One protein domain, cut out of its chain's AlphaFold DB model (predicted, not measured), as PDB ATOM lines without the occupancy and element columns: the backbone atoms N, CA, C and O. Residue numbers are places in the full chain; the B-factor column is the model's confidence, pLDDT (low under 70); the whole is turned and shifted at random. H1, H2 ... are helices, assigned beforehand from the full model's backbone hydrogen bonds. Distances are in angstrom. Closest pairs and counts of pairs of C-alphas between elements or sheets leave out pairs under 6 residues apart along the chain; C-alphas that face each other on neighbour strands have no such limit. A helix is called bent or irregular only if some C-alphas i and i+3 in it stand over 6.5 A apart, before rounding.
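AT A GLANCE: This is residues 3 to 190 of the 276 residues of the protein "Hypothetical protein" of Eutreptiella gymnastica (UniProt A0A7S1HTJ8). H6, H7, H8 and H9 make a core of crossed helices, with H7 and H9 nearest its middle; H10 packs on H6, and the long helix H3 crosses H9 and pairs with H2 in a hairpin at one end of the longest axis. H4 lies far from the middle, and residues 151 to 173, with no named element, lead from H9 to H10. The printed part has 188 residues with ten named helices, H1 to H10 in chain order, and no named strand: all helix. It is compact, with a radius of gyration of the C-alphas of 16.6 A and spans of 49 by 42 by 27 A.

HOW THE PARTS SIT: Start at H3, residues 24 to 44; its residues 33 to 41 touch H9, residues 142 to 150, about perpendicular at 90 degrees, closest at the C-alphas of Ser 37 and Cys 143, 5.1 A. Its residues 26 to 31 touch H2, residues 13 to 20, in a hairpin at a shallow tilt of 27 degrees, closest at C-alphas 27 and 20, 5.1 A. H1, residues 3 to 7, and H9 are near each other. Look next at H7, residues 104 to 117, the hub; its residues 111 to 117 touch H8, residues 121 to 135, in a hairpin at a steep tilt of 42 degrees, closest at C-alphas 114 and 124, 5.0 A. H8 and H9 form another hairpin, closest at C-alphas 129 and 148, 6.6 A. H7 touches H9, closest at C-alphas 111 and 148, 6.1 A, and H6, residues 87 to 99, closest at C-alphas 110 and 89, 5.8 A. H6 touches H10, residues 174 to 189, closest at C-alphas 95 and 188, 5.4 A; H7 and H10 only just touch, with 3 pairs of C-alphas within 8 A. H4, residues 56 to 64, and H5, residues 76 to 80, are close to H8 but not clearly touching, at 6.3 and 6.6 A between closest C-alphas. Every O i to N i+4 pair is within hydrogen-bond range in H1, H2, H4, H5, H6, H8 and H9, against 15 of 17 in H3, 5 of 10 in H7 and 7 of 12 in H10.

IN THESE COORDINATES: Find C-alpha 24 at (-65.701, 17.175, -4.387); from there H3 runs 28.6 A to C-alpha 44. H8 spans 21.1 A, H7 20.7 A and H6 17.5 A. H10 spans 18.8 A to C-alpha 189 at (-52.326, -9.948, 7.410); it is irregular, with C-alphas 179 and 182 7.7 A apart and a kink of 76 degrees near residue 181.

THE WHOLE: The C-alphas of Gln 18 and Pro 69 are farthest apart, 49.6 A. The printed part has no cut. The links H3 to H4, H4 to H5 and H9 to H10 are long. Mean pLDDT of the printed part is 96.0, and no printed residue is under 70.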
ATOM      1  N   SER A   3     -53.775   5.072  -6.951       92.94
ATOM      2  CA  SER A   3     -52.470   5.732  -6.952       92.94
ATOM      3  C   SER A   3     -51.408   4.942  -7.716       92.94
ATOM      4  O   SER A   3     -50.729   5.542  -8.535       92.94
ATOM      5  N   ALA A   4     -51.335   3.616  -7.553       94.75
ATOM      6  CA  ALA A   4     -50.405   2.763  -8.304       94.75
ATOM      7  C   ALA A   4     -50.639   2.824  -9.827       94.75
ATOM      8  O   ALA A   4     -49.721   3.086 -10.599       94.75
ATOM      9  N   TYR A   5     -51.889   2.656 -10.270       95.00
ATOM     10  CA  TYR A   5     -52.251   2.736 -11.692       95.00
ATOM     11  C   TYR A   5     -51.963   4.117 -12.283       95.00
ATOM     12  O   TYR A   5     -51.560   4.237 -13.439       95.00
ATOM     13  N   HIS A   6     -52.192   5.160 -11.487       91.75
ATOM     14  CA  HIS A   6     -51.957   6.537 -11.890       91.75
ATOM     15  C   HIS A   6     -50.461   6.853 -11.990       91.75
ATOM     16  O   HIS A   6     -50.025   7.426 -12.984       91.75
ATOM     17  N   HIS A   7     -49.679   6.419 -11.000       94.00
ATOM     18  CA  HIS A   7     -48.223   6.541 -10.973       94.00
ATOM     19  C   HIS A   7     -47.577   5.874 -12.197       94.00
ATOM     20  O   HIS A   7     -46.751   6.478 -12.875       94.00
ATOM     21  N   LEU A   8     -48.022   4.662 -12.538       93.94
ATOM     22  CA  LEU A   8     -47.511   3.894 -13.680       93.94
ATOM     23  C   LEU A   8     -48.077   4.349 -15.038       93.94
ATOM     24  O   LEU A   8     -47.784   3.733 -16.061       93.94
ATOM     25  N   GLY A   9     -48.917   5.388 -15.071       94.06
ATOM     26  CA  GLY A   9     -49.516   5.895 -16.309       94.06
ATOM     27  C   GLY A   9     -50.512   4.937 -16.974       94.06
ATOM     28  O   GLY A   9     -50.842   5.113 -18.145       94.06
ATOM     29  N   MET A  10     -51.021   3.939 -16.246       96.50
ATOM     30  CA  MET A  10     -51.999   2.968 -16.759       96.50
ATOM     31  C   MET A  10     -53.376   3.599 -16.994       96.50
ATOM     32  O   MET A  10     -54.174   3.096 -17.787       96.50
ATOM     33  N   VAL A  11     -53.674   4.705 -16.308       94.12
ATOM     34  CA  VAL A  11     -54.920   5.459 -16.466       94.12
ATOM     35  C   VAL A  11     -54.604   6.941 -16.636       94.12
ATOM     36  O   VAL A  11     -53.818   7.515 -15.890       94.12
ATOM     37  N   SER A  12     -55.242   7.578 -17.621       93.69
ATOM     38  CA  SER A  12     -55.062   9.009 -17.880       93.69
ATOM     39  C   SER A  12     -55.593   9.871 -16.721       93.69
ATOM     40  O   SER A  12     -56.759   9.697 -16.339       93.69
ATOM     41  N   PRO A  13     -54.820  10.868 -16.231       93.06
ATOM     42  CA  PRO A  13     -55.299  11.811 -15.219       93.06
ATOM     43  C   PRO A  13     -56.546  12.561 -15.672       93.06
ATOM     44  O   PRO A  13     -57.458  12.770 -14.881       93.06
ATOM     45  N   PHE A  14     -56.625  12.928 -16.952       93.19
ATOM     46  CA  PHE A  14     -57.752  13.694 -17.484       93.19
ATOM     47  C   PHE A  14     -59.056  12.893 -17.470       93.19
ATOM     48  O   PHE A  14     -60.120  13.447 -17.196       93.19
ATOM     49  N   ARG A  15     -58.977  11.575 -17.691       93.00
ATOM     50  CA  ARG A  15     -60.144  10.688 -17.591       93.00
ATOM     51  C   ARG A  15     -60.643  10.602 -16.149       93.00
ATOM     52  O   ARG A  15     -61.846  10.685 -15.918       93.00
ATOM     53  N   ILE A  16     -59.729  10.460 -15.188       92.44
ATOM     54  CA  ILE A  16     -60.083  10.422 -13.763       92.44
ATOM     55  C   ILE A  16     -60.664  11.772 -13.328       92.44
ATOM     56  O   ILE A  16     -61.717  11.800 -12.698       92.44
ATOM     57  N   ALA A  17     -60.035  12.883 -13.720       91.94
ATOM     58  CA  ALA A  17     -60.484  14.242 -13.427       91.94
ATOM     59  C   ALA A  17     -61.915  14.513 -13.915       91.94
ATOM     60  O   ALA A  17     -62.720  15.081 -13.181       91.94
ATOM     61  N   GLN A  18     -62.258  14.061 -15.124       90.62
ATOM     62  CA  GLN A  18     -63.606  14.221 -15.671       90.62
ATOM     63  C   GLN A  18     -64.659  13.490 -14.820       90.62
ATOM     64  O   GLN A  18     -65.717  14.051 -14.528       90.62
ATOM     65  N   ALA A  19     -64.354  12.268 -14.375       88.56
ATOM     66  CA  ALA A  19     -65.241  11.469 -13.527       88.56
ATOM     67  C   ALA A  19     -65.292  11.962 -12.064       88.56
ATOM     68  O   ALA A  19     -66.305  11.790 -11.381       88.56
ATOM     69  N   ALA A  20     -64.219  12.602 -11.588       88.31
ATOM     70  CA  ALA A  20     -64.067  13.098 -10.220       88.31
ATOM     71  C   ALA A  20     -65.054  14.214  -9.850       88.31
ATOM     72  O   ALA A  20     -65.306  14.430  -8.667       88.31
ATOM     73  N   THR A  21     -65.624  14.910 -10.840       80.81
ATOM     74  CA  THR A  21     -66.529  16.062 -10.656       80.81
ATOM     75  C   THR A  21     -67.738  15.766  -9.761       80.81
ATOM     76  O   THR A  21     -68.241  16.660  -9.087       80.81
ATOM     77  N   SER A  22     -68.162  14.502  -9.689       85.69
ATOM     78  CA  SER A  22     -69.254  14.032  -8.827       85.69
ATOM     79  C   SER A  22     -68.876  13.864  -7.345       85.69
ATOM     80  O   SER A  22     -69.748  13.640  -6.507       85.69
ATOM     81  N   SER A  23     -67.590  13.973  -6.991       92.19
ATOM     82  CA  SER A  23     -67.080  13.782  -5.631       92.19
ATOM     83  C   SER A  23     -66.082  14.889  -5.262       92.19
ATOM     84  O   SER A  23     -64.880  14.736  -5.487       92.19
ATOM     85  N   PRO A  24     -66.540  16.001  -4.648       92.19
ATOM     86  CA  PRO A  24     -65.701  17.175  -4.387       92.19
ATOM     87  C   PRO A  24     -64.432  16.871  -3.585       92.19
ATOM     88  O   PRO A  24     -63.364  17.388  -3.889       92.19
ATOM     89  N   LYS A  25     -64.527  15.980  -2.591       92.00
ATOM     90  CA  LYS A  25     -63.369  15.576  -1.784       92.00
ATOM     91  C   LYS A  25     -62.337  14.801  -2.603       92.00
ATOM     92  O   LYS A  25     -61.144  15.019  -2.442       92.00
ATOM     93  N   PHE A  26     -62.783  13.883  -3.459       93.31
ATOM     94  CA  PHE A  26     -61.871  13.158  -4.340       93.31
ATOM     95  C   PHE A  26     -61.260  14.096  -5.386       93.31
ATOM     96  O   PHE A  26     -60.066  14.001  -5.652       93.31
ATOM     97  N   ALA A  27     -62.052  15.022  -5.932       93.88
ATOM     98  CA  ALA A  27     -61.573  16.036  -6.862       93.88
ATOM     99  C   ALA A  27     -60.495  16.931  -6.232       93.88
ATOM    100  O   ALA A  27     -59.488  17.178  -6.883       93.88
ATOM    101  N   ASP A  28     -60.649  17.359  -4.977       94.94
ATOM    102  CA  ASP A  28     -59.626  18.159  -4.289       94.94
ATOM    103  C   ASP A  28     -58.307  17.386  -4.105       94.94
ATOM    104  O   ASP A  28     -57.236  17.867  -4.468       94.94
ATOM    105  N   GLU A  29     -58.368  16.139  -3.632       94.25
ATOM    106  CA  GLU A  29     -57.180  15.276  -3.505       94.25
ATOM    107  C   GLU A  29     -56.512  15.027  -4.871       94.25
ATOM    108  O   GLU A  29     -55.287  15.088  -5.008       94.25
ATOM    109  N   PHE A  30     -57.308  14.765  -5.908       94.06
ATOM    110  CA  PHE A  30     -56.793  14.367  -7.215       94.06
ATOM    111  C   PHE A  30     -56.344  15.536  -8.102       94.06
ATOM    112  O   PHE A  30     -55.440  15.359  -8.915       94.06
ATOM    113  N   LEU A  31     -56.968  16.709  -7.986       93.56
ATOM    114  CA  LEU A  31     -56.639  17.890  -8.785       93.56
ATOM    115  C   LEU A  31     -55.735  18.838  -8.008       93.56
ATOM    116  O   LEU A  31     -54.665  19.184  -8.491       93.56
ATOM    117  N   THR A  32     -56.125  19.228  -6.796       95.19
ATOM    118  CA  THR A  32     -55.367  20.207  -6.013       95.19
ATOM    119  C   THR A  32     -54.081  19.586  -5.485       95.19
ATOM    120  O   THR A  32     -52.989  20.013  -5.852       95.19
ATOM    121  N   TRP A  33     -54.183  18.552  -4.644       96.38
ATOM    122  CA  TRP A  33     -53.018  18.011  -3.932       96.38
ATOM    123  C   TRP A  33     -52.038  17.301  -4.856       96.38
ATOM    124  O   TRP A  33     -50.820  17.447  -4.705       96.38
ATOM    125  N   ARG A  34     -52.555  16.579  -5.854       95.75
ATOM    126  CA  ARG A  34     -51.712  15.976  -6.880       95.75
ATOM    127  C   ARG A  34     -50.940  17.039  -7.657       95.75
ATOM    128  O   ARG A  34     -49.713  17.007  -7.642       95.75
ATOM    129  N   GLU A  35     -51.616  17.988  -8.303       96.44
ATOM    130  CA  GLU A  35     -50.930  18.961  -9.165       96.44
ATOM    131  C   GLU A  35     -50.028  19.903  -8.359       96.44
ATOM    132  O   GLU A  35     -48.940  20.251  -8.815       96.44
ATOM    133  N   LEU A  36     -50.400  20.228  -7.115       98.00
ATOM    134  CA  LEU A  36     -49.532  20.948  -6.184       98.00
ATOM    135  C   LEU A  36     -48.216  20.193  -5.926       98.00
ATOM    136  O   LEU A  36     -47.152  20.811  -5.874       98.00
ATOM    137  N   SER A  37     -48.269  18.865  -5.811       98.12
ATOM    138  CA  SER A  37     -47.081  18.025  -5.617       98.12
ATOM    139  C   SER A  37     -46.164  18.029  -6.846       98.12
ATOM    140  O   SER A  37     -44.943  18.150  -6.710       98.12
ATOM    141  N   PHE A  38     -46.746  17.957  -8.049       97.81
ATOM    142  CA  PHE A  38     -46.011  18.073  -9.316       97.81
ATOM    143  C   PHE A  38     -45.371  19.456  -9.469       97.81
ATOM    144  O   PHE A  38     -44.177  19.555  -9.764       97.81
ATOM    145  N   HIS A  39     -46.133  20.517  -9.199       98.31
ATOM    146  CA  HIS A  39     -45.644  21.892  -9.197       98.31
ATOM    147  C   HIS A  39     -44.467  22.058  -8.224       98.31
ATOM    148  O   HIS A  39     -43.402  22.549  -8.602       98.31
ATOM    149  N   PHE A  40     -44.606  21.583  -6.985       98.50
ATOM    150  CA  PHE A  40     -43.534  21.636  -5.994       98.50
ATOM    151  C   PHE A  40     -42.260  20.930  -6.462       98.50
ATOM    152  O   PHE A  40     -41.194  21.545  -6.445       98.50
ATOM    153  N   CYS A  41     -42.355  19.681  -6.928       98.31
ATOM    154  CA  CYS A  41     -41.171  18.937  -7.358       98.31
ATOM    155  C   CYS A  41     -40.492  19.606  -8.557       98.31
ATOM    156  O   CYS A  41     -39.266  19.690  -8.593       98.31
ATOM    157  N   ARG A  42     -41.275  20.157  -9.497       98.19
ATOM    158  CA  ARG A  42     -40.749  20.902 -10.648       98.19
ATOM    159  C   ARG A  42     -39.942  22.128 -10.223       98.19
ATOM    160  O   ARG A  42     -38.866  22.350 -10.770       98.19
ATOM    161  N   HIS A  43     -40.445  22.910  -9.273       97.94
ATOM    162  CA  HIS A  43     -39.811  24.165  -8.855       97.94
ATOM    163  C   HIS A  43     -38.722  23.994  -7.792       97.94
ATOM    164  O   HIS A  43     -37.892  24.884  -7.624       97.94
ATOM    165  N   ARG A  44     -38.708  22.871  -7.069       97.19
ATOM    166  CA  ARG A  44     -37.695  22.572  -6.048       97.19
ATOM    167  C   ARG A  44     -36.616  21.607  -6.523       97.19
ATOM    168  O   ARG A  44     -35.733  21.281  -5.736       97.19
ATOM    169  N   TYR A  45     -36.655  21.135  -7.767       95.69
ATOM    170  CA  TYR A  45     -35.594  20.297  -8.326       95.69
ATOM    171  C   TYR A  45     -34.239  21.044  -8.339       95.69
ATOM    172  O   TYR A  45     -34.216  22.219  -8.705       95.69
ATOM    173  N   PRO A  46     -33.112  20.399  -7.965       95.94
ATOM    174  CA  PRO A  46     -32.971  18.990  -7.570       95.94
ATOM    175  C   PRO A  46     -33.250  18.706  -6.083       95.94
ATOM    176  O   PRO A  46     -33.313  17.553  -5.677       95.94
ATOM    177  N   HIS A  47     -33.484  19.726  -5.263       97.00
ATOM    178  CA  HIS A  47     -33.571  19.623  -3.802       97.00
ATOM    179  C   HIS A  47     -34.900  19.101  -3.240       97.00
ATOM    180  O   HIS A  47     -35.001  18.928  -2.027       97.00
ATOM    181  N   HIS A  48     -35.896  18.827  -4.086       97.44
ATOM    182  CA  HIS A  48     -37.241  18.373  -3.709       97.44
ATOM    183  C   HIS A  48     -37.285  17.152  -2.774       97.44
ATOM    184  O   HIS A  48     -38.278  16.995  -2.086       97.44
ATOM    185  N   GLY A  49     -36.238  16.321  -2.704       97.62
ATOM    186  CA  GLY A  49     -36.124  15.187  -1.773       97.62
ATOM    187  C   GLY A  49     -35.340  15.470  -0.484       97.62
ATOM    188  O   GLY A  49     -34.862  14.537   0.153       97.62
ATOM    189  N   SER A  50     -35.138  16.736  -0.112       98.00
ATOM    190  CA  SER A  50     -34.308  17.133   1.035       98.00
ATOM    191  C   SER A  50     -35.007  18.161   1.926       98.00
ATOM    192  O   SER A  50     -35.940  18.838   1.494       98.00
ATOM    193  N   LEU A  51     -34.508  18.351   3.152       97.94
ATOM    194  CA  LEU A  51     -35.022  19.395   4.048       97.94
ATOM    195  C   LEU A  51     -34.861  20.808   3.467       97.94
ATOM    196  O   LEU A  51     -35.628  21.694   3.824       97.94
ATOM    197  N   ALA A  52     -33.931  21.024   2.529       97.00
ATOM    198  CA  ALA A  52     -33.771  22.310   1.849       97.00
ATOM    199  C   ALA A  52     -34.985  22.695   0.975       97.00
ATOM    200  O   ALA A  52     -35.129  23.855   0.591       97.00
ATOM    201  N   ALA A  53     -35.876  21.747   0.663       97.06
ATOM    202  CA  ALA A  53     -37.127  22.043  -0.028       97.06
ATOM    203  C   ALA A  53     -38.230  22.587   0.896       97.06
ATOM    204  O   ALA A  53     -39.221  23.120   0.396       97.06
ATOM    205  N   LEU A  54     -38.066  22.471   2.216       97.94
ATOM    206  CA  LEU A  54     -39.044  22.933   3.197       97.94
ATOM    207  C   LEU A  54     -38.943  24.443   3.434       97.94
ATOM    208  O   LEU A  54     -37.952  25.099   3.108       97.94
ATOM    209  N   GLU A  55     -39.986  25.005   4.028       97.12
ATOM    210  CA  GLU A  55     -39.991  26.372   4.523       97.12
ATOM    211  C   GLU A  55     -39.055  26.535   5.733       97.12
ATOM    212  O   GLU A  55     -38.882  25.628   6.552       97.12
ATOM    213  N   ALA A  56     -38.487  27.736   5.888       98.12
ATOM    214  CA  ALA A  56     -37.487  28.024   6.917       98.12
ATOM    215  C   ALA A  56     -37.965  27.702   8.344       98.12
ATOM    216  O   ALA A  56     -37.175  27.238   9.162       98.12
ATOM    217  N   TRP A  57     -39.255  27.896   8.642       97.88
ATOM    218  CA  TRP A  57     -39.809  27.586   9.964       97.88
ATOM    219  C   TRP A  57     -39.648  26.100  10.321       97.88
ATOM    220  O   TRP A  57     -39.288  25.779  11.454       97.88
ATOM    221  N   ALA A  58     -39.873  25.201   9.358       98.12
ATOM    222  CA  ALA A  58     -39.819  23.760   9.570       98.12
ATOM    223  C   ALA A  58     -38.371  23.300   9.729       98.12
ATOM    224  O   ALA A  58     -38.050  22.597  10.687       98.12
ATOM    225  N   VAL A  59     -37.483  23.774   8.847       98.25
ATOM    226  CA  VAL A  59     -36.043  23.475   8.904       98.25
ATOM    227  C   VAL A  59     -35.438  23.949  10.223       98.25
ATOM    228  O   VAL A  59     -34.744  23.185  10.889       98.25
ATOM    229  N   ASN A  60     -35.724  25.187  10.631       98.25
ATOM    230  CA  ASN A  60     -35.179  25.755  11.862       98.25
ATOM    231  C   ASN A  60     -35.686  25.008  13.098       98.25
ATOM    232  O   ASN A  60     -34.896  24.711  13.990       98.25
ATOM    233  N   SER A  61     -36.978  24.669  13.140       98.06
ATOM    234  CA  SER A  61     -37.547  23.920  14.262       98.06
ATOM    235  C   SER A  61     -36.965  22.504  14.349       98.06
ATOM    236  O   SER A  61     -36.519  22.094  15.416       98.06
ATOM    237  N   LEU A  62     -36.866  21.785  13.228       98.06
ATOM    238  CA  LEU A  62     -36.251  20.455  13.185       98.06
ATOM    239  C   LEU A  62     -34.779  20.479  13.614       98.06
ATOM    240  O   LEU A  62     -34.360  19.646  14.414       98.06
ATOM    241  N   ARG A  63     -33.994  21.447  13.127       97.44
ATOM    242  CA  ARG A  63     -32.569  21.573  13.473       97.44
ATOM    243  C   ARG A  63     -32.343  21.964  14.924       97.44
ATOM    244  O   ARG A  63     -31.431  21.434  15.549       97.44
ATOM    245  N   LYS A  64     -33.182  22.845  15.475       97.75
ATOM    246  CA  LYS A  64     -33.140  23.217  16.896       97.75
ATOM    247  C   LYS A  64     -33.261  21.990  17.805       97.75
ATOM    248  O   LYS A  64     -32.588  21.931  18.825       97.75
ATOM    249  N   HIS A  65     -34.076  21.017  17.405       97.19
ATOM    250  CA  HIS A  65     -34.340  19.789  18.155       97.19
ATOM    251  C   HIS A  65     -33.522  18.579  17.671       97.19
ATOM    252  O   HIS A  65     -33.761  17.452  18.103       97.19
ATOM    253  N   ALA A  66     -32.531  18.780  16.793       96.19
ATOM    254  CA  ALA A  66     -31.749  17.682  16.222       96.19
ATOM    255  C   ALA A  66     -30.901  16.936  17.264       96.19
ATOM    256  O   ALA A  66     -30.618  15.754  17.068       96.19
ATOM    257  N   SER A  67     -30.533  17.587  18.369       94.88
ATOM    258  CA  SER A  67     -29.744  16.991  19.458       94.88
ATOM    259  C   SER A  67     -30.595  16.452  20.610       94.88
ATOM    260  O   SER A  67     -30.044  15.934  21.579       94.88
ATOM    261  N   ASP A  68     -31.923  16.558  20.528       96.38
ATOM    262  CA  ASP A  68     -32.802  16.085  21.594       96.38
ATOM    263  C   ASP A  68     -32.694  14.558  21.754       96.38
ATOM    264  O   ASP A  68     -32.600  13.831  20.758       96.38
ATOM    265  N   PRO A  69     -32.743  14.017  22.982       94.56
ATOM    266  CA  PRO A  69     -32.780  12.574  23.180       94.56
ATOM    267  C   PRO A  69     -34.081  11.995  22.609       94.56
ATOM    268  O   PRO A  69     -35.180  12.464  22.915       94.56
ATOM    269  N   ARG A  70     -33.967  10.952  21.776       93.50
ATOM    270  CA  ARG A  70     -35.136  10.289  21.181       93.50
ATOM    271  C   ARG A  70     -35.760   9.348  22.213       93.50
ATOM    272  O   ARG A  70     -35.025   8.563  22.812       93.50
ATOM    273  N   PRO A  71     -37.093   9.361  22.408       88.44
ATOM    274  CA  PRO A  71     -37.758   8.464  23.359       88.44
ATOM    275  C   PRO A  71     -37.544   6.982  23.034       88.44
ATOM    276  O   PRO A  71     -37.557   6.127  23.917       88.44
ATOM    277  N   GLN A  72     -37.407   6.683  21.745       89.94
ATOM    278  CA  GLN A  72     -37.148   5.363  21.192       89.94
ATOM    279  C   GLN A  72     -36.217   5.542  19.999       89.94
ATOM    280  O   GLN A  72     -36.369   6.508  19.259       89.94
ATOM    281  N   SER A  73     -35.289   4.618  19.795       92.31
ATOM    282  CA  SER A  73     -34.492   4.543  18.576       92.31
ATOM    283  C   SER A  73     -34.746   3.211  17.889       92.31
ATOM    284  O   SER A  73     -34.943   2.187  18.546       92.31
ATOM    285  N   HIS A  74     -34.770   3.244  16.561       96.00
ATOM    286  CA  HIS A  74     -34.913   2.055  15.735       96.00
ATOM    287  C   HIS A  74     -33.838   2.049  14.660       96.00
ATOM    288  O   HIS A  74     -33.487   3.086  14.094       96.00
ATOM    289  N   THR A  75     -33.312   0.866  14.380       97.00
ATOM    290  CA  THR A  75     -32.428   0.637  13.246       97.00
ATOM    291  C   THR A  75     -33.224   0.680  11.947       97.00
ATOM    292  O   THR A  75     -34.426   0.408  11.907       97.00
ATOM    293  N   TYR A  76     -32.534   0.976  10.850       97.94
ATOM    294  CA  TYR A  76     -33.132   0.944   9.521       97.94
ATOM    295  C   TYR A  76     -33.772  -0.425   9.213       97.94
ATOM    296  O   TYR A  76     -34.894  -0.483   8.717       97.94
ATOM    297  N   THR A  77     -33.111  -1.525   9.591       98.19
ATOM    298  CA  THR A  77     -33.617  -2.893   9.395       98.19
ATOM    299  C   THR A  77     -34.922  -3.147  10.153       98.19
ATOM    300  O   THR A  77     -35.850  -3.706   9.572       98.19
ATOM    301  N   GLU A  78     -35.032  -2.710  11.414       98.06
ATOM    302  CA  GLU A  78     -36.271  -2.856  12.198       98.06
ATOM    303  C   GLU A  78     -37.441  -2.095  11.568       98.06
ATOM    304  O   GLU A  78     -38.569  -2.596  11.530       98.06
ATOM    305  N   LEU A  79     -37.173  -0.894  11.040       98.31
ATOM    306  CA  LEU A  79     -38.175  -0.108  10.326       98.31
ATOM    307  C   LEU A  79     -38.586  -0.802   9.026       98.31
ATOM    308  O   LEU A  79     -39.777  -0.957   8.778       98.31
ATOM    309  N   CYS A  80     -37.643  -1.288   8.218       98.38
ATOM    310  CA  CYS A  80     -37.975  -2.026   7.000       98.38
ATOM    311  C   CYS A  80     -38.820  -3.274   7.287       98.38
ATOM    312  O   CYS A  80     -39.788  -3.517   6.569       98.38
ATOM    313  N   ALA A  81     -38.477  -4.029   8.335       98.19
ATOM    314  CA  ALA A  81     -39.102  -5.303   8.684       98.19
ATOM    315  C   ALA A  81     -40.401  -5.180   9.503       98.19
ATOM    316  O   ALA A  81     -41.016  -6.201   9.807       98.19
ATOM    317  N   ALA A  82     -40.840  -3.964   9.850       98.19
ATOM    318  CA  ALA A  82     -42.017  -3.735  10.693       98.19
ATOM    319  C   ALA A  82     -41.916  -4.367  12.099       98.19
ATOM    320  O   ALA A  82     -42.902  -4.903  12.609       98.19
ATOM    321  N   THR A  83     -40.740  -4.311  12.732       97.81
ATOM    322  CA  THR A  83     -40.474  -4.943  14.040       97.81
ATOM    323  C   THR A  83     -40.253  -3.928  15.165       97.81
ATOM    324  O   THR A  83     -39.474  -4.162  16.086       97.81
ATOM    325  N   THR A  84     -40.927  -2.776  15.108       97.12
ATOM    326  CA  THR A  84     -40.858  -1.749  16.163       97.12
ATOM    327  C   THR A  84     -41.714  -2.129  17.377       97.12
ATOM    328  O   THR A  84     -42.429  -3.133  17.370       97.12
ATOM    329  N   LYS A  85     -41.711  -1.297  18.425       95.12
ATOM    330  CA  LYS A  85     -42.625  -1.455  19.574       95.12
ATOM    331  C   LYS A  85     -44.036  -0.913  19.304       95.12
ATOM    332  O   LYS A  85     -44.930  -1.092  20.129       95.12
ATOM    333  N   ASP A  86     -44.248  -0.229  18.182       97.06
ATOM    334  CA  ASP A  86     -45.519   0.397  17.829       97.06
ATOM    335  C   ASP A  86     -46.321  -0.504  16.882       97.06
ATOM    336  O   ASP A  86     -46.055  -0.577  15.682       97.06
ATOM    337  N   ALA A  87     -47.336  -1.183  17.419       97.56
ATOM    338  CA  ALA A  87     -48.163  -2.115  16.653       97.56
ATOM    339  C   ALA A  87     -48.909  -1.448  15.480       97.56
ATOM    340  O   ALA A  87     -49.021  -2.040  14.409       97.56
ATOM    341  N   VAL A  88     -49.363  -0.198  15.640       97.81
ATOM    342  CA  VAL A  88     -50.030   0.551  14.560       97.81
ATOM    343  C   VAL A  88     -49.040   0.853  13.443       97.81
ATOM    344  O   VAL A  88     -49.374   0.699  12.267       97.81
ATOM    345  N   TRP A  89     -47.824   1.271  13.796       98.06
ATOM    346  CA  TRP A  89     -46.784   1.519  12.804       98.06
ATOM    347  C   TRP A  89     -46.344   0.232  12.108       98.06
ATOM    348  O   TRP A  89     -46.219   0.214  10.887       98.06
ATOM    349  N   ASN A  90     -46.195  -0.863  12.855       98.44
ATOM    350  CA  ASN A  90     -45.857  -2.161  12.287       98.44
ATOM    351  C   ASN A  90     -46.939  -2.639  11.313       98.44
ATOM    352  O   ASN A  90     -46.613  -3.060  10.210       98.44
ATOM    353  N   ALA A  91     -48.225  -2.517  11.657       98.25
ATOM    354  CA  ALA A  91     -49.313  -2.860  10.741       98.25
ATOM    355  C   ALA A  91     -49.301  -1.976   9.478       98.25
ATOM    356  O   ALA A  91     -49.522  -2.459   8.367       98.25
ATOM    357  N   ALA A  92     -48.996  -0.680   9.620       98.25
ATOM    358  CA  ALA A  92     -48.823   0.231   8.489       98.25
ATOM    359  C   ALA A  92     -47.668  -0.201   7.571       98.25
ATOM    360  O   ALA A  92     -47.847  -0.296   6.359       98.25
ATOM    361  N   GLN A  93     -46.511  -0.519   8.149       98.62
ATOM    362  CA  GLN A  93     -45.344  -0.976   7.405       98.62
ATOM    363  C   GLN A  93     -45.588  -2.340   6.743       98.62
ATOM    364  O   GLN A  93     -45.249  -2.517   5.577       98.62
ATOM    365  N   ARG A  94     -46.256  -3.284   7.420       98.25
ATOM    366  CA  ARG A  94     -46.677  -4.557   6.810       98.25
ATOM    367  C   ARG A  94     -47.630  -4.355   5.631       98.25
ATOM    368  O   ARG A  94     -47.535  -5.101   4.663       98.25
ATOM    369  N   SER A  95     -48.493  -3.333   5.658       97.56
ATOM    370  CA  SER A  95     -49.334  -2.988   4.500       97.56
ATOM    371  C   SER A  95     -48.493  -2.624   3.280       97.56
ATOM    372  O   SER A  95     -48.778  -3.097   2.184       97.56
ATOM    373  N   LEU A  96     -47.428  -1.841   3.470       97.94
ATOM    374  CA  LEU A  96     -46.485  -1.534   2.394       97.94
ATOM    375  C   LEU A  96     -45.762  -2.800   1.918       97.94
ATOM    376  O   LEU A  96     -45.710  -3.047   0.722       97.94
ATOM    377  N   LEU A  97     -45.268  -3.636   2.837       97.44
ATOM    378  CA  LEU A  97     -44.543  -4.866   2.492       97.44
ATOM    379  C   LEU A  97     -45.391  -5.876   1.708       97.44
ATOM    380  O   LEU A  97     -44.888  -6.518   0.793       97.44
ATOM    381  N   ARG A  98     -46.658  -6.055   2.096       95.94
ATOM    382  CA  ARG A  98     -47.542  -7.077   1.519       95.94
ATOM    383  C   ARG A  98     -48.310  -6.580   0.302       95.94
ATOM    384  O   ARG A  98     -48.441  -7.310  -0.670       95.94
ATOM    385  N   HIS A  99     -48.833  -5.357   0.375       95.44
ATOM    386  CA  HIS A  99     -49.786  -4.828  -0.606       95.44
ATOM    387  C   HIS A  99     -49.207  -3.700  -1.453       95.44
ATOM    388  O   HIS A  99     -49.832  -3.287  -2.425       95.44
ATOM    389  N   GLY A 100     -48.057  -3.143  -1.063       96.69
ATOM    390  CA  GLY A 100     -47.474  -1.973  -1.711       96.69
ATOM    391  C   GLY A 100     -48.327  -0.707  -1.611       96.69
ATOM    392  O   GLY A 100     -48.095   0.271  -2.321       96.69
ATOM    393  N   GLU A 101     -49.316  -0.698  -0.718       95.12
ATOM    394  CA  GLU A 101     -50.255   0.401  -0.534       95.12
ATOM    395  C   GLU A 101     -50.366   0.773   0.942       95.12
ATOM    396  O   GLU A 101     -50.381  -0.081   1.832       95.12
ATOM    397  N   LEU A 102     -50.517   2.071   1.206       95.12
ATOM    398  CA  LEU A 102     -50.766   2.583   2.545       95.12
ATOM    399  C   LEU A 102     -51.868   3.636   2.516       95.12
ATOM    400  O   LEU A 102     -51.784   4.631   1.800       95.12
ATOM    401  N   HIS A 103     -52.908   3.437   3.327       93.38
ATOM    402  CA  HIS A 103     -54.015   4.384   3.409       93.38
ATOM    403  C   HIS A 103     -53.519   5.772   3.852       93.38
ATOM    404  O   HIS A 103     -52.857   5.882   4.884       93.38
ATOM    405  N   ASN A 104     -53.899   6.841   3.136       92.75
ATOM    406  CA  ASN A 104     -53.335   8.191   3.313       92.75
ATOM    407  C   ASN A 104     -53.326   8.675   4.781       92.75
ATOM    408  O   ASN A 104     -52.319   9.163   5.292       92.75
ATOM    409  N   ASN A 105     -54.423   8.466   5.520       93.75
ATOM    410  CA  ASN A 105     -54.486   8.873   6.931       93.75
ATOM    411  C   ASN A 105     -53.454   8.152   7.820       93.75
ATOM    412  O   ASN A 105     -52.902   8.759   8.735       93.75
ATOM    413  N   ILE A 106     -53.180   6.878   7.525       96.62
ATOM    414  CA  ILE A 106     -52.179   6.072   8.227       96.62
ATOM    415  C   ILE A 106     -50.775   6.432   7.725       96.62
ATOM    416  O   ILE A 106     -49.885   6.570   8.555       96.62
ATOM    417  N   ARG A 107     -50.583   6.698   6.421       97.81
ATOM    418  CA  ARG A 107     -49.307   7.171   5.842       97.81
ATOM    419  C   ARG A 107     -48.788   8.425   6.544       97.81
ATOM    420  O   ARG A 107     -47.616   8.486   6.894       97.81
ATOM    421  N   MET A 108     -49.670   9.377   6.851       97.12
ATOM    422  CA  MET A 108     -49.305  10.582   7.608       97.12
ATOM    423  C   MET A 108     -48.836  10.284   9.040       97.12
ATOM    424  O   MET A 108     -47.966  10.975   9.562       97.12
ATOM    425  N   THR A 109     -49.410   9.277   9.699       97.56
ATOM    426  CA  THR A 109     -48.963   8.841  11.032       97.56
ATOM    427  C   THR A 109     -47.656   8.052  10.942       97.56
ATOM    428  O   THR A 109     -46.747   8.295  11.733       97.56
ATOM    429  N   TRP A 110     -47.544   7.168   9.948       98.50
ATOM    430  CA  TRP A 110     -46.360   6.370   9.642       98.50
ATOM    431  C   TRP A 110     -45.133   7.250   9.380       98.50
ATOM    432  O   TRP A 110     -44.110   7.082  10.042       98.50
ATOM    433  N   GLY A 111     -45.261   8.256   8.508       98.19
ATOM    434  CA  GLY A 111     -44.156   9.140   8.128       98.19
ATOM    435  C   GLY A 111     -43.682  10.046   9.267       98.19
ATOM    436  O   GLY A 111     -42.497  10.343   9.375       98.19
ATOM    437  N   LYS A 112     -44.578  10.439  10.184       97.75
ATOM    438  CA  LYS A 112     -44.216  11.261  11.353       97.75
ATOM    439  C   LYS A 112     -43.332  10.522  12.358       97.75
ATOM    440  O   LYS A 112     -42.576  11.181  13.061       97.75
ATOM    441  N   ARG A 113     -43.410   9.187  12.433       97.44
ATOM    442  CA  ARG A 113     -42.609   8.413  13.395       97.44
ATOM    443  C   ARG A 113     -41.106   8.448  13.095       97.44
ATOM    444  O   ARG A 113     -40.315   8.326  14.018       97.44
ATOM    445  N   PHE A 114     -40.697   8.675  11.845       98.06
ATOM    446  CA  PHE A 114     -39.274   8.765  11.498       98.06
ATOM    447  C   PHE A 114     -38.559   9.891  12.251       98.06
ATOM    448  O   PHE A 114     -37.450   9.690  12.730       98.06
ATOM    449  N   VAL A 115     -39.211  11.047  12.414       97.19
ATOM    450  CA  VAL A 115     -38.655  12.166  13.196       97.19
ATOM    451  C   VAL A 115     -38.480  11.777  14.666       97.19
ATOM    452  O   VAL A 115     -37.496  12.166  15.285       97.19
ATOM    453  N   ASP A 116     -39.401  10.977  15.209       95.56
ATOM    454  CA  ASP A 116     -39.369  10.544  16.609       95.56
ATOM    455  C   ASP A 116     -38.285   9.495  16.902       95.56
ATOM    456  O   ASP A 116     -37.841   9.389  18.046       95.56
ATOM    457  N   TRP A 117     -37.893   8.699  15.901       96.25
ATOM    458  CA  TRP A 117     -37.105   7.476  16.107       96.25
ATOM    459  C   TRP A 117     -35.709   7.482  15.495       96.25
ATOM    460  O   TRP A 117     -34.879   6.645  15.858       96.25
ATOM    461  N   VAL A 118     -35.442   8.387  14.557       96.38
ATOM    462  CA  VAL A 118     -34.165   8.448  13.841       96.38
ATOM    463  C   VAL A 118     -33.294   9.574  14.408       96.38
ATOM    464  O   VAL A 118     -33.789  10.585  14.910       96.38
ATOM    465  N   ALA A 119     -31.977   9.362  14.362       91.19
ATOM    466  CA  ALA A 119     -30.976  10.155  15.073       91.19
ATOM    467  C   ALA A 119     -30.938  11.648  14.711       91.19
ATOM    468  O   ALA A 119     -30.565  12.450  15.556       91.19
ATOM    469  N   ASP A 120     -31.327  12.038  13.497       93.56
ATOM    470  CA  ASP A 120     -31.439  13.438  13.082       93.56
ATOM    471  C   ASP A 120     -32.459  13.604  11.939       93.56
ATOM    472  O   ASP A 120     -32.824  12.614  11.291       93.56
ATOM    473  N   PRO A 121     -32.963  14.832  11.703       96.94
ATOM    474  CA  PRO A 121     -33.989  15.097  10.696       96.94
ATOM    475  C   PRO A 121     -33.583  14.709   9.267       96.94
ATOM    476  O   PRO A 121     -34.422  14.234   8.498       96.94
ATOM    477  N   GLU A 122     -32.316  14.891   8.896       97.31
ATOM    478  CA  GLU A 122     -31.790  14.537   7.581       97.31
ATOM    479  C   GLU A 122     -31.782  13.012   7.367       97.31
ATOM    480  O   GLU A 122     -32.213  12.533   6.313       97.31
ATOM    481  N   HIS A 123     -31.347  12.230   8.359       97.19
ATOM    482  CA  HIS A 123     -31.454  10.766   8.345       97.19
ATOM    483  C   HIS A 123     -32.910  10.302   8.363       97.19
ATOM    484  O   HIS A 123     -33.267   9.409   7.593       97.19
ATOM    485  N   ALA A 124     -33.753  10.932   9.183       98.25
ATOM    486  CA  ALA A 124     -35.176  10.623   9.274       98.25
ATOM    487  C   ALA A 124     -35.868  10.770   7.913       98.25
ATOM    488  O   ALA A 124     -36.566   9.854   7.478       98.25
ATOM    489  N   LEU A 125     -35.643  11.889   7.212       98.62
ATOM    490  CA  LEU A 125     -36.217  12.120   5.886       98.62
ATOM    491  C   LEU A 125     -35.686  11.114   4.864       98.62
ATOM    492  O   LEU A 125     -36.463  10.564   4.085       98.62
ATOM    493  N   ARG A 126     -34.377  10.848   4.879       98.56
ATOM    494  CA  ARG A 126     -33.754   9.908   3.941       98.56
ATOM    495  C   ARG A 126     -34.326   8.503   4.092       98.56
ATOM    496  O   ARG A 126     -34.657   7.879   3.090       98.56
ATOM    497  N   TRP A 127     -34.470   8.022   5.327       98.69
ATOM    498  CA  TRP A 127     -35.062   6.713   5.605       98.69
ATOM    499  C   TRP A 127     -36.552   6.683   5.265       98.69
ATOM    500  O   TRP A 127     -37.007   5.716   4.665       98.69
ATOM    501  N   ALA A 128     -37.305   7.741   5.577       98.69
ATOM    502  CA  ALA A 128     -38.722   7.820   5.225       98.69
ATOM    503  C   ALA A 128     -38.941   7.756   3.705       98.69
ATOM    504  O   ALA A 128     -39.802   7.010   3.240       98.69
ATOM    505  N   LEU A 129     -38.150   8.508   2.930       98.69
ATOM    506  CA  LEU A 129     -38.211   8.492   1.469       98.69
ATOM    507  C   LEU A 129     -37.796   7.135   0.906       98.69
ATOM    508  O   LEU A 129     -38.539   6.580   0.105       98.69
ATOM    509  N   ASP A 130     -36.656   6.585   1.331       98.69
ATOM    510  CA  ASP A 130     -36.180   5.294   0.826       98.69
ATOM    511  C   ASP A 130     -37.173   4.164   1.135       98.69
ATOM    512  O   ASP A 130     -37.562   3.443   0.221       98.69
ATOM    513  N   ILE A 131     -37.664   4.048   2.374       98.75
ATOM    514  CA  ILE A 131     -38.624   2.994   2.734       98.75
ATOM    515  C   ILE A 131     -39.940   3.184   1.970       98.75
ATOM    516  O   ILE A 131     -40.487   2.210   1.449       98.75
ATOM    517  N   ASN A 132     -40.444   4.415   1.838       98.62
ATOM    518  CA  ASN A 132     -41.660   4.656   1.063       98.62
ATOM    519  C   ASN A 132     -41.461   4.288  -0.416       98.62
ATOM    520  O   ASN A 132     -42.276   3.574  -0.983       98.62
ATOM    521  N   HIS A 133     -40.369   4.732  -1.033       98.25
ATOM    522  CA  HIS A 133     -40.079   4.487  -2.447       98.25
ATOM    523  C   HIS A 133     -39.754   3.029  -2.758       98.25
ATOM    524  O   HIS A 133     -40.015   2.567  -3.863       98.25
ATOM    525  N   ARG A 134     -39.201   2.301  -1.788       98.19
ATOM    526  CA  ARG A 134     -38.871   0.885  -1.929       98.19
ATOM    527  C   ARG A 134     -40.104  -0.006  -1.923       98.19
ATOM    528  O   ARG A 134     -40.126  -0.995  -2.648       98.19
ATOM    529  N   PHE A 135     -41.083   0.302  -1.076       98.31
ATOM    530  CA  PHE A 135     -42.206  -0.602  -0.829       98.31
ATOM    531  C   PHE A 135     -43.534  -0.117  -1.406       98.31
ATOM    532  O   PHE A 135     -44.400  -0.942  -1.665       98.31
ATOM    533  N   ALA A 136     -43.736   1.185  -1.618       98.06
ATOM    534  CA  ALA A 136     -44.990   1.680  -2.175       98.06
ATOM    535  C   ALA A 136     -45.021   1.550  -3.704       98.06
ATOM    536  O   ALA A 136     -44.136   2.052  -4.393       98.06
ATOM    537  N   LEU A 137     -46.105   0.984  -4.243       97.75
ATOM    538  CA  LEU A 137     -46.375   0.947  -5.687       97.75
ATOM    539  C   LEU A 137     -46.613   2.341  -6.284       97.75
ATOM    540  O   LEU A 137     -46.539   2.515  -7.493       97.75
ATOM    541  N   ASP A 138     -46.930   3.323  -5.438       97.06
ATOM    542  CA  ASP A 138     -47.036   4.744  -5.783       97.06
ATOM    543  C   ASP A 138     -45.841   5.576  -5.274       97.06
ATOM    544  O   ASP A 138     -45.943   6.795  -5.116       97.06
ATOM    545  N   GLY A 139     -44.720   4.911  -4.971       97.06
ATOM    546  CA  GLY A 139     -43.449   5.530  -4.604       97.06
ATOM    547  C   GLY A 139     -42.761   6.225  -5.785       97.06
ATOM    548  O   GLY A 139     -43.239   6.187  -6.909       97.06
ATOM    549  N   CYS A 140     -41.630   6.895  -5.540       96.19
ATOM    550  CA  CYS A 140     -40.846   7.610  -6.565       96.19
ATOM    551  C   CYS A 140     -41.637   8.642  -7.400       96.19
ATOM    552  O   CYS A 140     -41.201   9.041  -8.478       96.19
ATOM    553  N   ASP A 141     -42.778   9.103  -6.889       96.94
ATOM    554  CA  ASP A 141     -43.699  10.034  -7.540       96.94
ATOM    555  C   ASP A 141     -43.660  11.425  -6.880       96.94
ATOM    556  O   ASP A 141     -43.448  11.506  -5.664       96.94
ATOM    557  N   PRO A 142     -43.925  12.537  -7.592       97.69
ATOM    558  CA  PRO A 142     -44.065  13.848  -6.960       97.69
ATOM    559  C   PRO A 142     -45.023  13.871  -5.758       97.69
ATOM    560  O   PRO A 142     -44.713  14.502  -4.745       97.69
ATOM    561  N   CYS A 143     -46.145  13.145  -5.816       97.06
ATOM    562  CA  CYS A 143     -47.070  13.001  -4.687       97.06
ATOM    563  C   CYS A 143     -46.462  12.220  -3.521       97.06
ATOM    564  O   CYS A 143     -46.744  12.524  -2.361       97.06
ATOM    565  N   SER A 144     -45.612  11.238  -3.816       97.19
ATOM    566  CA  SER A 144     -44.860  10.493  -2.810       97.19
ATOM    567  C   SER A 144     -43.880  11.405  -2.069       97.19
ATOM    568  O   SER A 144     -43.922  11.463  -0.838       97.19
ATOM    569  N   TYR A 145     -43.074  12.191  -2.794       98.50
ATOM    570  CA  TYR A 145     -42.181  13.181  -2.182       98.50
ATOM    571  C   TYR A 145     -42.966  14.153  -1.301       98.50
ATOM    572  O   TYR A 145     -42.684  14.261  -0.107       98.50
ATOM    573  N   ALA A 146     -43.981  14.817  -1.861       98.06
ATOM    574  CA  ALA A 146     -44.766  15.808  -1.132       98.06
ATOM    575  C   ALA A 146     -45.445  15.220   0.117       98.06
ATOM    576  O   ALA A 146     -45.411  15.835   1.181       98.06
ATOM    577  N   GLY A 147     -46.003  14.008   0.024       97.62
ATOM    578  CA  GLY A 147     -46.636  13.324   1.152       97.62
ATOM    579  C   GLY A 147     -45.656  12.971   2.276       97.62
ATOM    580  O   GLY A 147     -45.978  13.148   3.456       97.62
ATOM    581  N   VAL A 148     -44.442  12.525   1.936       98.56
ATOM    582  CA  VAL A 148     -43.387  12.296   2.934       98.56
ATOM    583  C   VAL A 148     -42.936  13.627   3.534       98.56
ATOM    584  O   VAL A 148     -42.941  13.765   4.753       98.56
ATOM    585  N   LEU A 149     -42.634  14.642   2.722       98.62
ATOM    586  CA  LEU A 149     -42.180  15.961   3.186       98.62
ATOM    587  C   LEU A 149     -43.230  16.717   4.005       98.62
ATOM    588  O   LEU A 149     -42.865  17.484   4.894       98.62
ATOM    589  N   TRP A 150     -44.522  16.460   3.801       98.44
ATOM    590  CA  TRP A 150     -45.580  16.961   4.682       98.44
ATOM    591  C   TRP A 150     -45.384  16.476   6.128       98.44
ATOM    592  O   TRP A 150     -45.614  17.203   7.104       98.44
ATOM    593  N   CYS A 151     -44.852  15.261   6.303       98.38
ATOM    594  CA  CYS A 151     -44.475  14.759   7.622       98.38
ATOM    595  C   CYS A 151     -43.333  15.571   8.256       98.38
ATOM    596  O   CYS A 151     -43.241  15.609   9.482       98.38
ATOM    597  N   PHE A 152     -42.567  16.320   7.467       98.56
ATOM    598  CA  PHE A 152     -41.474  17.189   7.905       98.56
ATOM    599  C   PHE A 152     -41.820  18.687   7.846       98.56
ATOM    600  O   PHE A 152     -40.995  19.502   8.236       98.56
ATOM    601  N   GLY A 153     -43.040  19.058   7.437       98.00
ATOM    602  CA  GLY A 153     -43.549  20.435   7.507       98.00
ATOM    603  C   GLY A 153     -44.009  21.042   6.181       98.00
ATOM    604  O   GLY A 153     -44.615  22.108   6.211       98.00
ATOM    605  N   LEU A 154     -43.793  20.373   5.044       98.25
ATOM    606  CA  LEU A 154     -44.211  20.891   3.737       98.25
ATOM    607  C   LEU A 154     -45.730  21.098   3.673       98.25
ATOM    608  O   LEU A 154     -46.489  20.211   4.065       98.25
ATOM    609  N   PHE A 155     -46.170  22.241   3.139       97.19
ATOM    610  CA  PHE A 155     -47.590  22.607   2.994       97.19
ATOM    611  C   PHE A 155     -48.395  22.632   4.307       97.19
ATOM    612  O   PHE A 155     -49.627  22.602   4.286       97.19
ATOM    613  N   ASP A 156     -47.729  22.694   5.460       96.62
ATOM    614  CA  ASP A 156     -48.370  22.943   6.751       96.62
ATOM    615  C   ASP A 156     -47.794  24.221   7.379       96.62
ATOM    616  O   ASP A 156     -46.848  24.832   6.884       96.62
ATOM    617  N   GLY A 157     -48.399  24.642   8.484       96.69
ATOM    618  CA  GLY A 157     -47.869  25.708   9.331       96.69
ATOM    619  C   GLY A 157     -47.377  25.174  10.678       96.69
ATOM    620  O   GLY A 157     -47.727  24.048  11.053       96.69
ATOM    621  N   PRO A 158     -46.648  25.990  11.456       97.31
ATOM    622  CA  PRO A 158     -46.215  25.620  12.800       97.31
ATOM    623  C   PRO A 158     -47.412  25.290  13.707       97.31
ATOM    624  O   PRO A 158     -48.418  26.004  13.720       97.31
ATOM    625  N   LYS A 159     -47.314  24.196  14.475       96.06
ATOM    626  CA  LYS A 159     -48.342  23.697  15.407       96.06
ATOM    627  C   LYS A 159     -47.829  23.697  16.841       96.06
ATOM    628  O   LYS A 159     -47.413  22.661  17.365       96.06
ATOM    629  N   GLY A 160     -47.909  24.871  17.461       87.44
ATOM    630  CA  GLY A 160     -47.584  25.054  18.872       87.44
ATOM    631  C   GLY A 160     -48.466  24.213  19.818       87.44
ATOM    632  O   GLY A 160     -49.548  23.767  19.419       87.44
ATOM    633  N   PRO A 161     -48.024  23.992  21.068       94.31
ATOM    634  CA  PRO A 161     -46.718  24.385  21.617       94.31
ATOM    635  C   PRO A 161     -45.556  23.578  21.008       94.31
ATOM    636  O   PRO A 161     -45.771  22.481  20.492       94.31
ATOM    637  N   GLU A 162     -44.345  24.143  21.047       96.00
ATOM    638  CA  GLU A 162     -43.111  23.469  20.614       96.00
ATOM    639  C   GLU A 162     -42.804  22.278  21.537       96.00
ATOM    640  O   GLU A 162     -42.992  22.369  22.752       96.00
ATOM    641  N   ARG A 163     -42.384  21.145  20.966       96.25
ATOM    642  CA  ARG A 163     -42.139  19.890  21.696       96.25
ATOM    643  C   ARG A 163     -40.715  19.390  21.459       96.25
ATOM    644  O   ARG A 163     -40.196  19.608  20.366       96.25
ATOM    645  N   PRO A 164     -40.124  18.643  22.407       96.06
ATOM    646  CA  PRO A 164     -38.877  17.936  22.149       96.06
ATOM    647  C   PRO A 164     -38.978  17.046  20.906       96.06
ATOM    648  O   PRO A 164     -40.047  16.485  20.627       96.06
ATOM    649  N   VAL A 165     -37.868  16.912  20.180       96.38
ATOM    650  CA  VAL A 165     -37.683  16.121  18.948       96.38
ATOM    651  C   VAL A 165     -38.482  16.634  17.741       96.38
ATOM    652  O   VAL A 165     -37.922  16.904  16.683       96.38
ATOM    653  N   THR A 166     -39.798  16.794  17.877       96.56
ATOM    654  CA  THR A 166     -40.702  17.167  16.772       96.56
ATOM    655  C   THR A 166     -40.861  18.670  16.572       96.56
ATOM    656  O   THR A 166     -41.421  19.091  15.557       96.56
ATOM    657  N   GLY A 167     -40.409  19.486  17.526       97.12
ATOM    658  CA  GLY A 167     -40.509  20.937  17.475       97.12
ATOM    659  C   GLY A 167     -41.945  21.410  17.244       97.12
ATOM    660  O   GLY A 167     -42.869  21.065  17.985       97.12
ATOM    661  N   LEU A 168     -42.130  22.202  16.189       98.00
ATOM    662  CA  LEU A 168     -43.404  22.798  15.783       98.00
ATOM    663  C   LEU A 168     -44.179  21.950  14.768       98.00
ATOM    664  O   LEU A 168     -45.181  22.414  14.216       98.00
ATOM    665  N   LEU A 169     -43.751  20.719  14.486       97.88
ATOM    666  CA  LEU A 169     -44.489  19.855  13.577       97.88
ATOM    667  C   LEU A 169     -45.859  19.476  14.150       97.88
ATOM    668  O   LEU A 169     -46.058  19.287  15.356       97.88
ATOM    669  N   ARG A 170     -46.830  19.299  13.246       97.31
ATOM    670  CA  ARG A 170     -48.141  18.757  13.604       97.31
ATOM    671  C   ARG A 170     -47.998  17.369  14.244       97.31
ATOM    672  O   ARG A 170     -47.469  16.468  13.583       97.31
ATOM    673  N   PRO A 171     -48.542  17.152  15.456       95.88
ATOM    674  CA  PRO A 171     -48.491  15.854  16.106       95.88
ATOM    675  C   PRO A 171     -49.433  14.856  15.423       95.88
ATOM    676  O   PRO A 171     -50.559  15.178  15.031       95.88
ATOM    677  N   ARG A 172     -48.963  13.614  15.306       95.62
ATOM    678  CA  ARG A 172     -49.707  12.458  14.787       95.62
ATOM    679  C   ARG A 172     -49.328  11.216  15.606       95.62
ATOM    680  O   ARG A 172     -48.535  10.404  15.129       95.62
ATOM    681  N   PRO A 173     -49.820  11.083  16.850       94.38
ATOM    682  CA  PRO A 173     -49.531   9.906  17.656       94.38
ATOM    683  C   PRO A 173     -50.220   8.675  17.057       94.38
ATOM    684  O   PRO A 173     -51.390   8.733  16.666       94.38
ATOM    685  N   SER A 174     -49.519   7.545  17.036       94.25
ATOM    686  CA  SER A 174     -50.051   6.258  16.569       94.25
ATOM    687  C   SER A 174     -51.276   5.789  17.351       94.25
ATOM    688  O   SER A 174     -52.189   5.200  16.770       94.25
ATOM    689  N   ALA A 175     -51.367   6.158  18.633       94.38
ATOM    690  CA  ALA A 175     -52.519   5.896  19.496       94.38
ATOM    691  C   ALA A 175     -53.866   6.319  18.876       94.38
ATOM    692  O   ALA A 175     -54.880   5.679  19.145       94.38
ATOM    693  N   LYS A 176     -53.880   7.323  17.981       94.56
ATOM    694  CA  LYS A 176     -55.077   7.750  17.238       94.56
ATOM    695  C   LYS A 176     -55.733   6.617  16.438       94.56
ATOM    696  O   LYS A 176     -56.942   6.645  16.228       94.56
ATOM    697  N   HIS A 177     -54.956   5.638  15.978       96.38
ATOM    698  CA  HIS A 177     -55.446   4.530  15.155       96.38
ATOM    699  C   HIS A 177     -55.604   3.222  15.937       96.38
ATOM    700  O   HIS A 177     -55.945   2.203  15.346       96.38
ATOM    701  N   ARG A 178     -55.413   3.230  17.264       94.75
ATOM    702  CA  ARG A 178     -55.518   2.010  18.080       94.75
ATOM    703  C   ARG A 178     -56.899   1.357  17.976       94.75
ATOM    704  O   ARG A 178     -56.979   0.143  17.874       94.75
ATOM    705  N   GLY A 179     -57.967   2.156  17.915       96.44
ATOM    706  CA  GLY A 179     -59.340   1.649  17.793       96.44
ATOM    707  C   GLY A 179     -59.655   0.943  16.469       96.44
ATOM    708  O   GLY A 179     -60.644   0.228  16.394       96.44
ATOM    709  N   ILE A 180     -58.828   1.120  15.430       95.31
ATOM    710  CA  ILE A 180     -58.985   0.423  14.142       95.31
ATOM    711  C   ILE A 180     -57.926  -0.661  13.922       95.31
ATOM    712  O   ILE A 180     -57.933  -1.284  12.864       95.31
ATOM    713  N   LEU A 181     -57.008  -0.866  14.877       96.62
ATOM    714  CA  LEU A 181     -55.820  -1.696  14.684       96.62
ATOM    715  C   LEU A 181     -56.189  -3.127  14.298       96.62
ATOM    716  O   LEU A 181     -55.752  -3.589  13.257       96.62
ATOM    717  N   GLU A 182     -57.057  -3.782  15.064       96.56
ATOM    718  CA  GLU A 182     -57.430  -5.178  14.815       96.56
ATOM    719  C   GLU A 182     -58.086  -5.374  13.436       96.56
ATOM    720  O   GLU A 182     -57.776  -6.312  12.703       96.56
ATOM    721  N   ALA A 183     -58.985  -4.467  13.043       95.31
ATOM    722  CA  ALA A 183     -59.611  -4.507  11.724       95.31
ATOM    723  C   ALA A 183     -58.590  -4.245  10.605       95.31
ATOM    724  O   ALA A 183     -58.670  -4.850   9.535       95.31
ATOM    725  N   TYR A 184     -57.631  -3.351  10.851       95.56
ATOM    726  CA  TYR A 184     -56.562  -3.044   9.913       95.56
ATOM    727  C   TYR A 184     -55.569  -4.207   9.778       95.56
ATOM    728  O   TYR A 184     -55.205  -4.558   8.664       95.56
ATOM    729  N   GLU A 185     -55.200  -4.874  10.870       95.75
ATOM    730  CA  GLU A 185     -54.359  -6.075  10.852       95.75
ATOM    731  C   GLU A 185     -55.052  -7.231  10.139       95.75
ATOM    732  O   GLU A 185     -54.437  -7.871   9.297       95.75
ATOM    733  N   ARG A 186     -56.357  -7.437  10.351       94.88
ATOM    734  CA  ARG A 186     -57.126  -8.412   9.559       94.88
ATOM    735  C   ARG A 186     -57.139  -8.089   8.065       94.88
ATOM    736  O   ARG A 186     -57.144  -9.005   7.253       94.88
ATOM    737  N   LEU A 187     -57.154  -6.808   7.692       91.69
ATOM    738  CA  LEU A 187     -57.063  -6.392   6.289       91.69
ATOM    739  C   LEU A 187     -55.660  -6.630   5.709       91.69
ATOM    740  O   LEU A 187     -55.545  -6.970   4.536       91.69
ATOM    741  N   VAL A 188     -54.612  -6.404   6.504       94.06
ATOM    742  CA  VAL A 188     -53.213  -6.455   6.059       94.06
ATOM    743  C   VAL A 188     -52.659  -7.879   6.062       94.06
ATOM    744  O   VAL A 188     -52.024  -8.277   5.088       94.06
ATOM    745  N   ASP A 189     -52.886  -8.621   7.141       92.62
ATOM    746  CA  ASP A 189     -52.326  -9.948   7.410       92.62
ATOM    747  C   ASP A 189     -53.331 -11.084   7.153       92.62
ATOM    748  O   ASP A 189     -52.974 -12.258   7.243       92.62
ATOM    749  N   GLY A 190     -54.588 -10.749   6.840       86.00
ATOM    750  CA  GLY A 190     -55.601 -11.732   6.477       86.00
ATOM    751  C   GLY A 190     -55.257 -12.476   5.182       86.00
ATOM    752  O   GLY A 190     -54.497 -11.963   4.355       86.00
TER     753      GLY A 190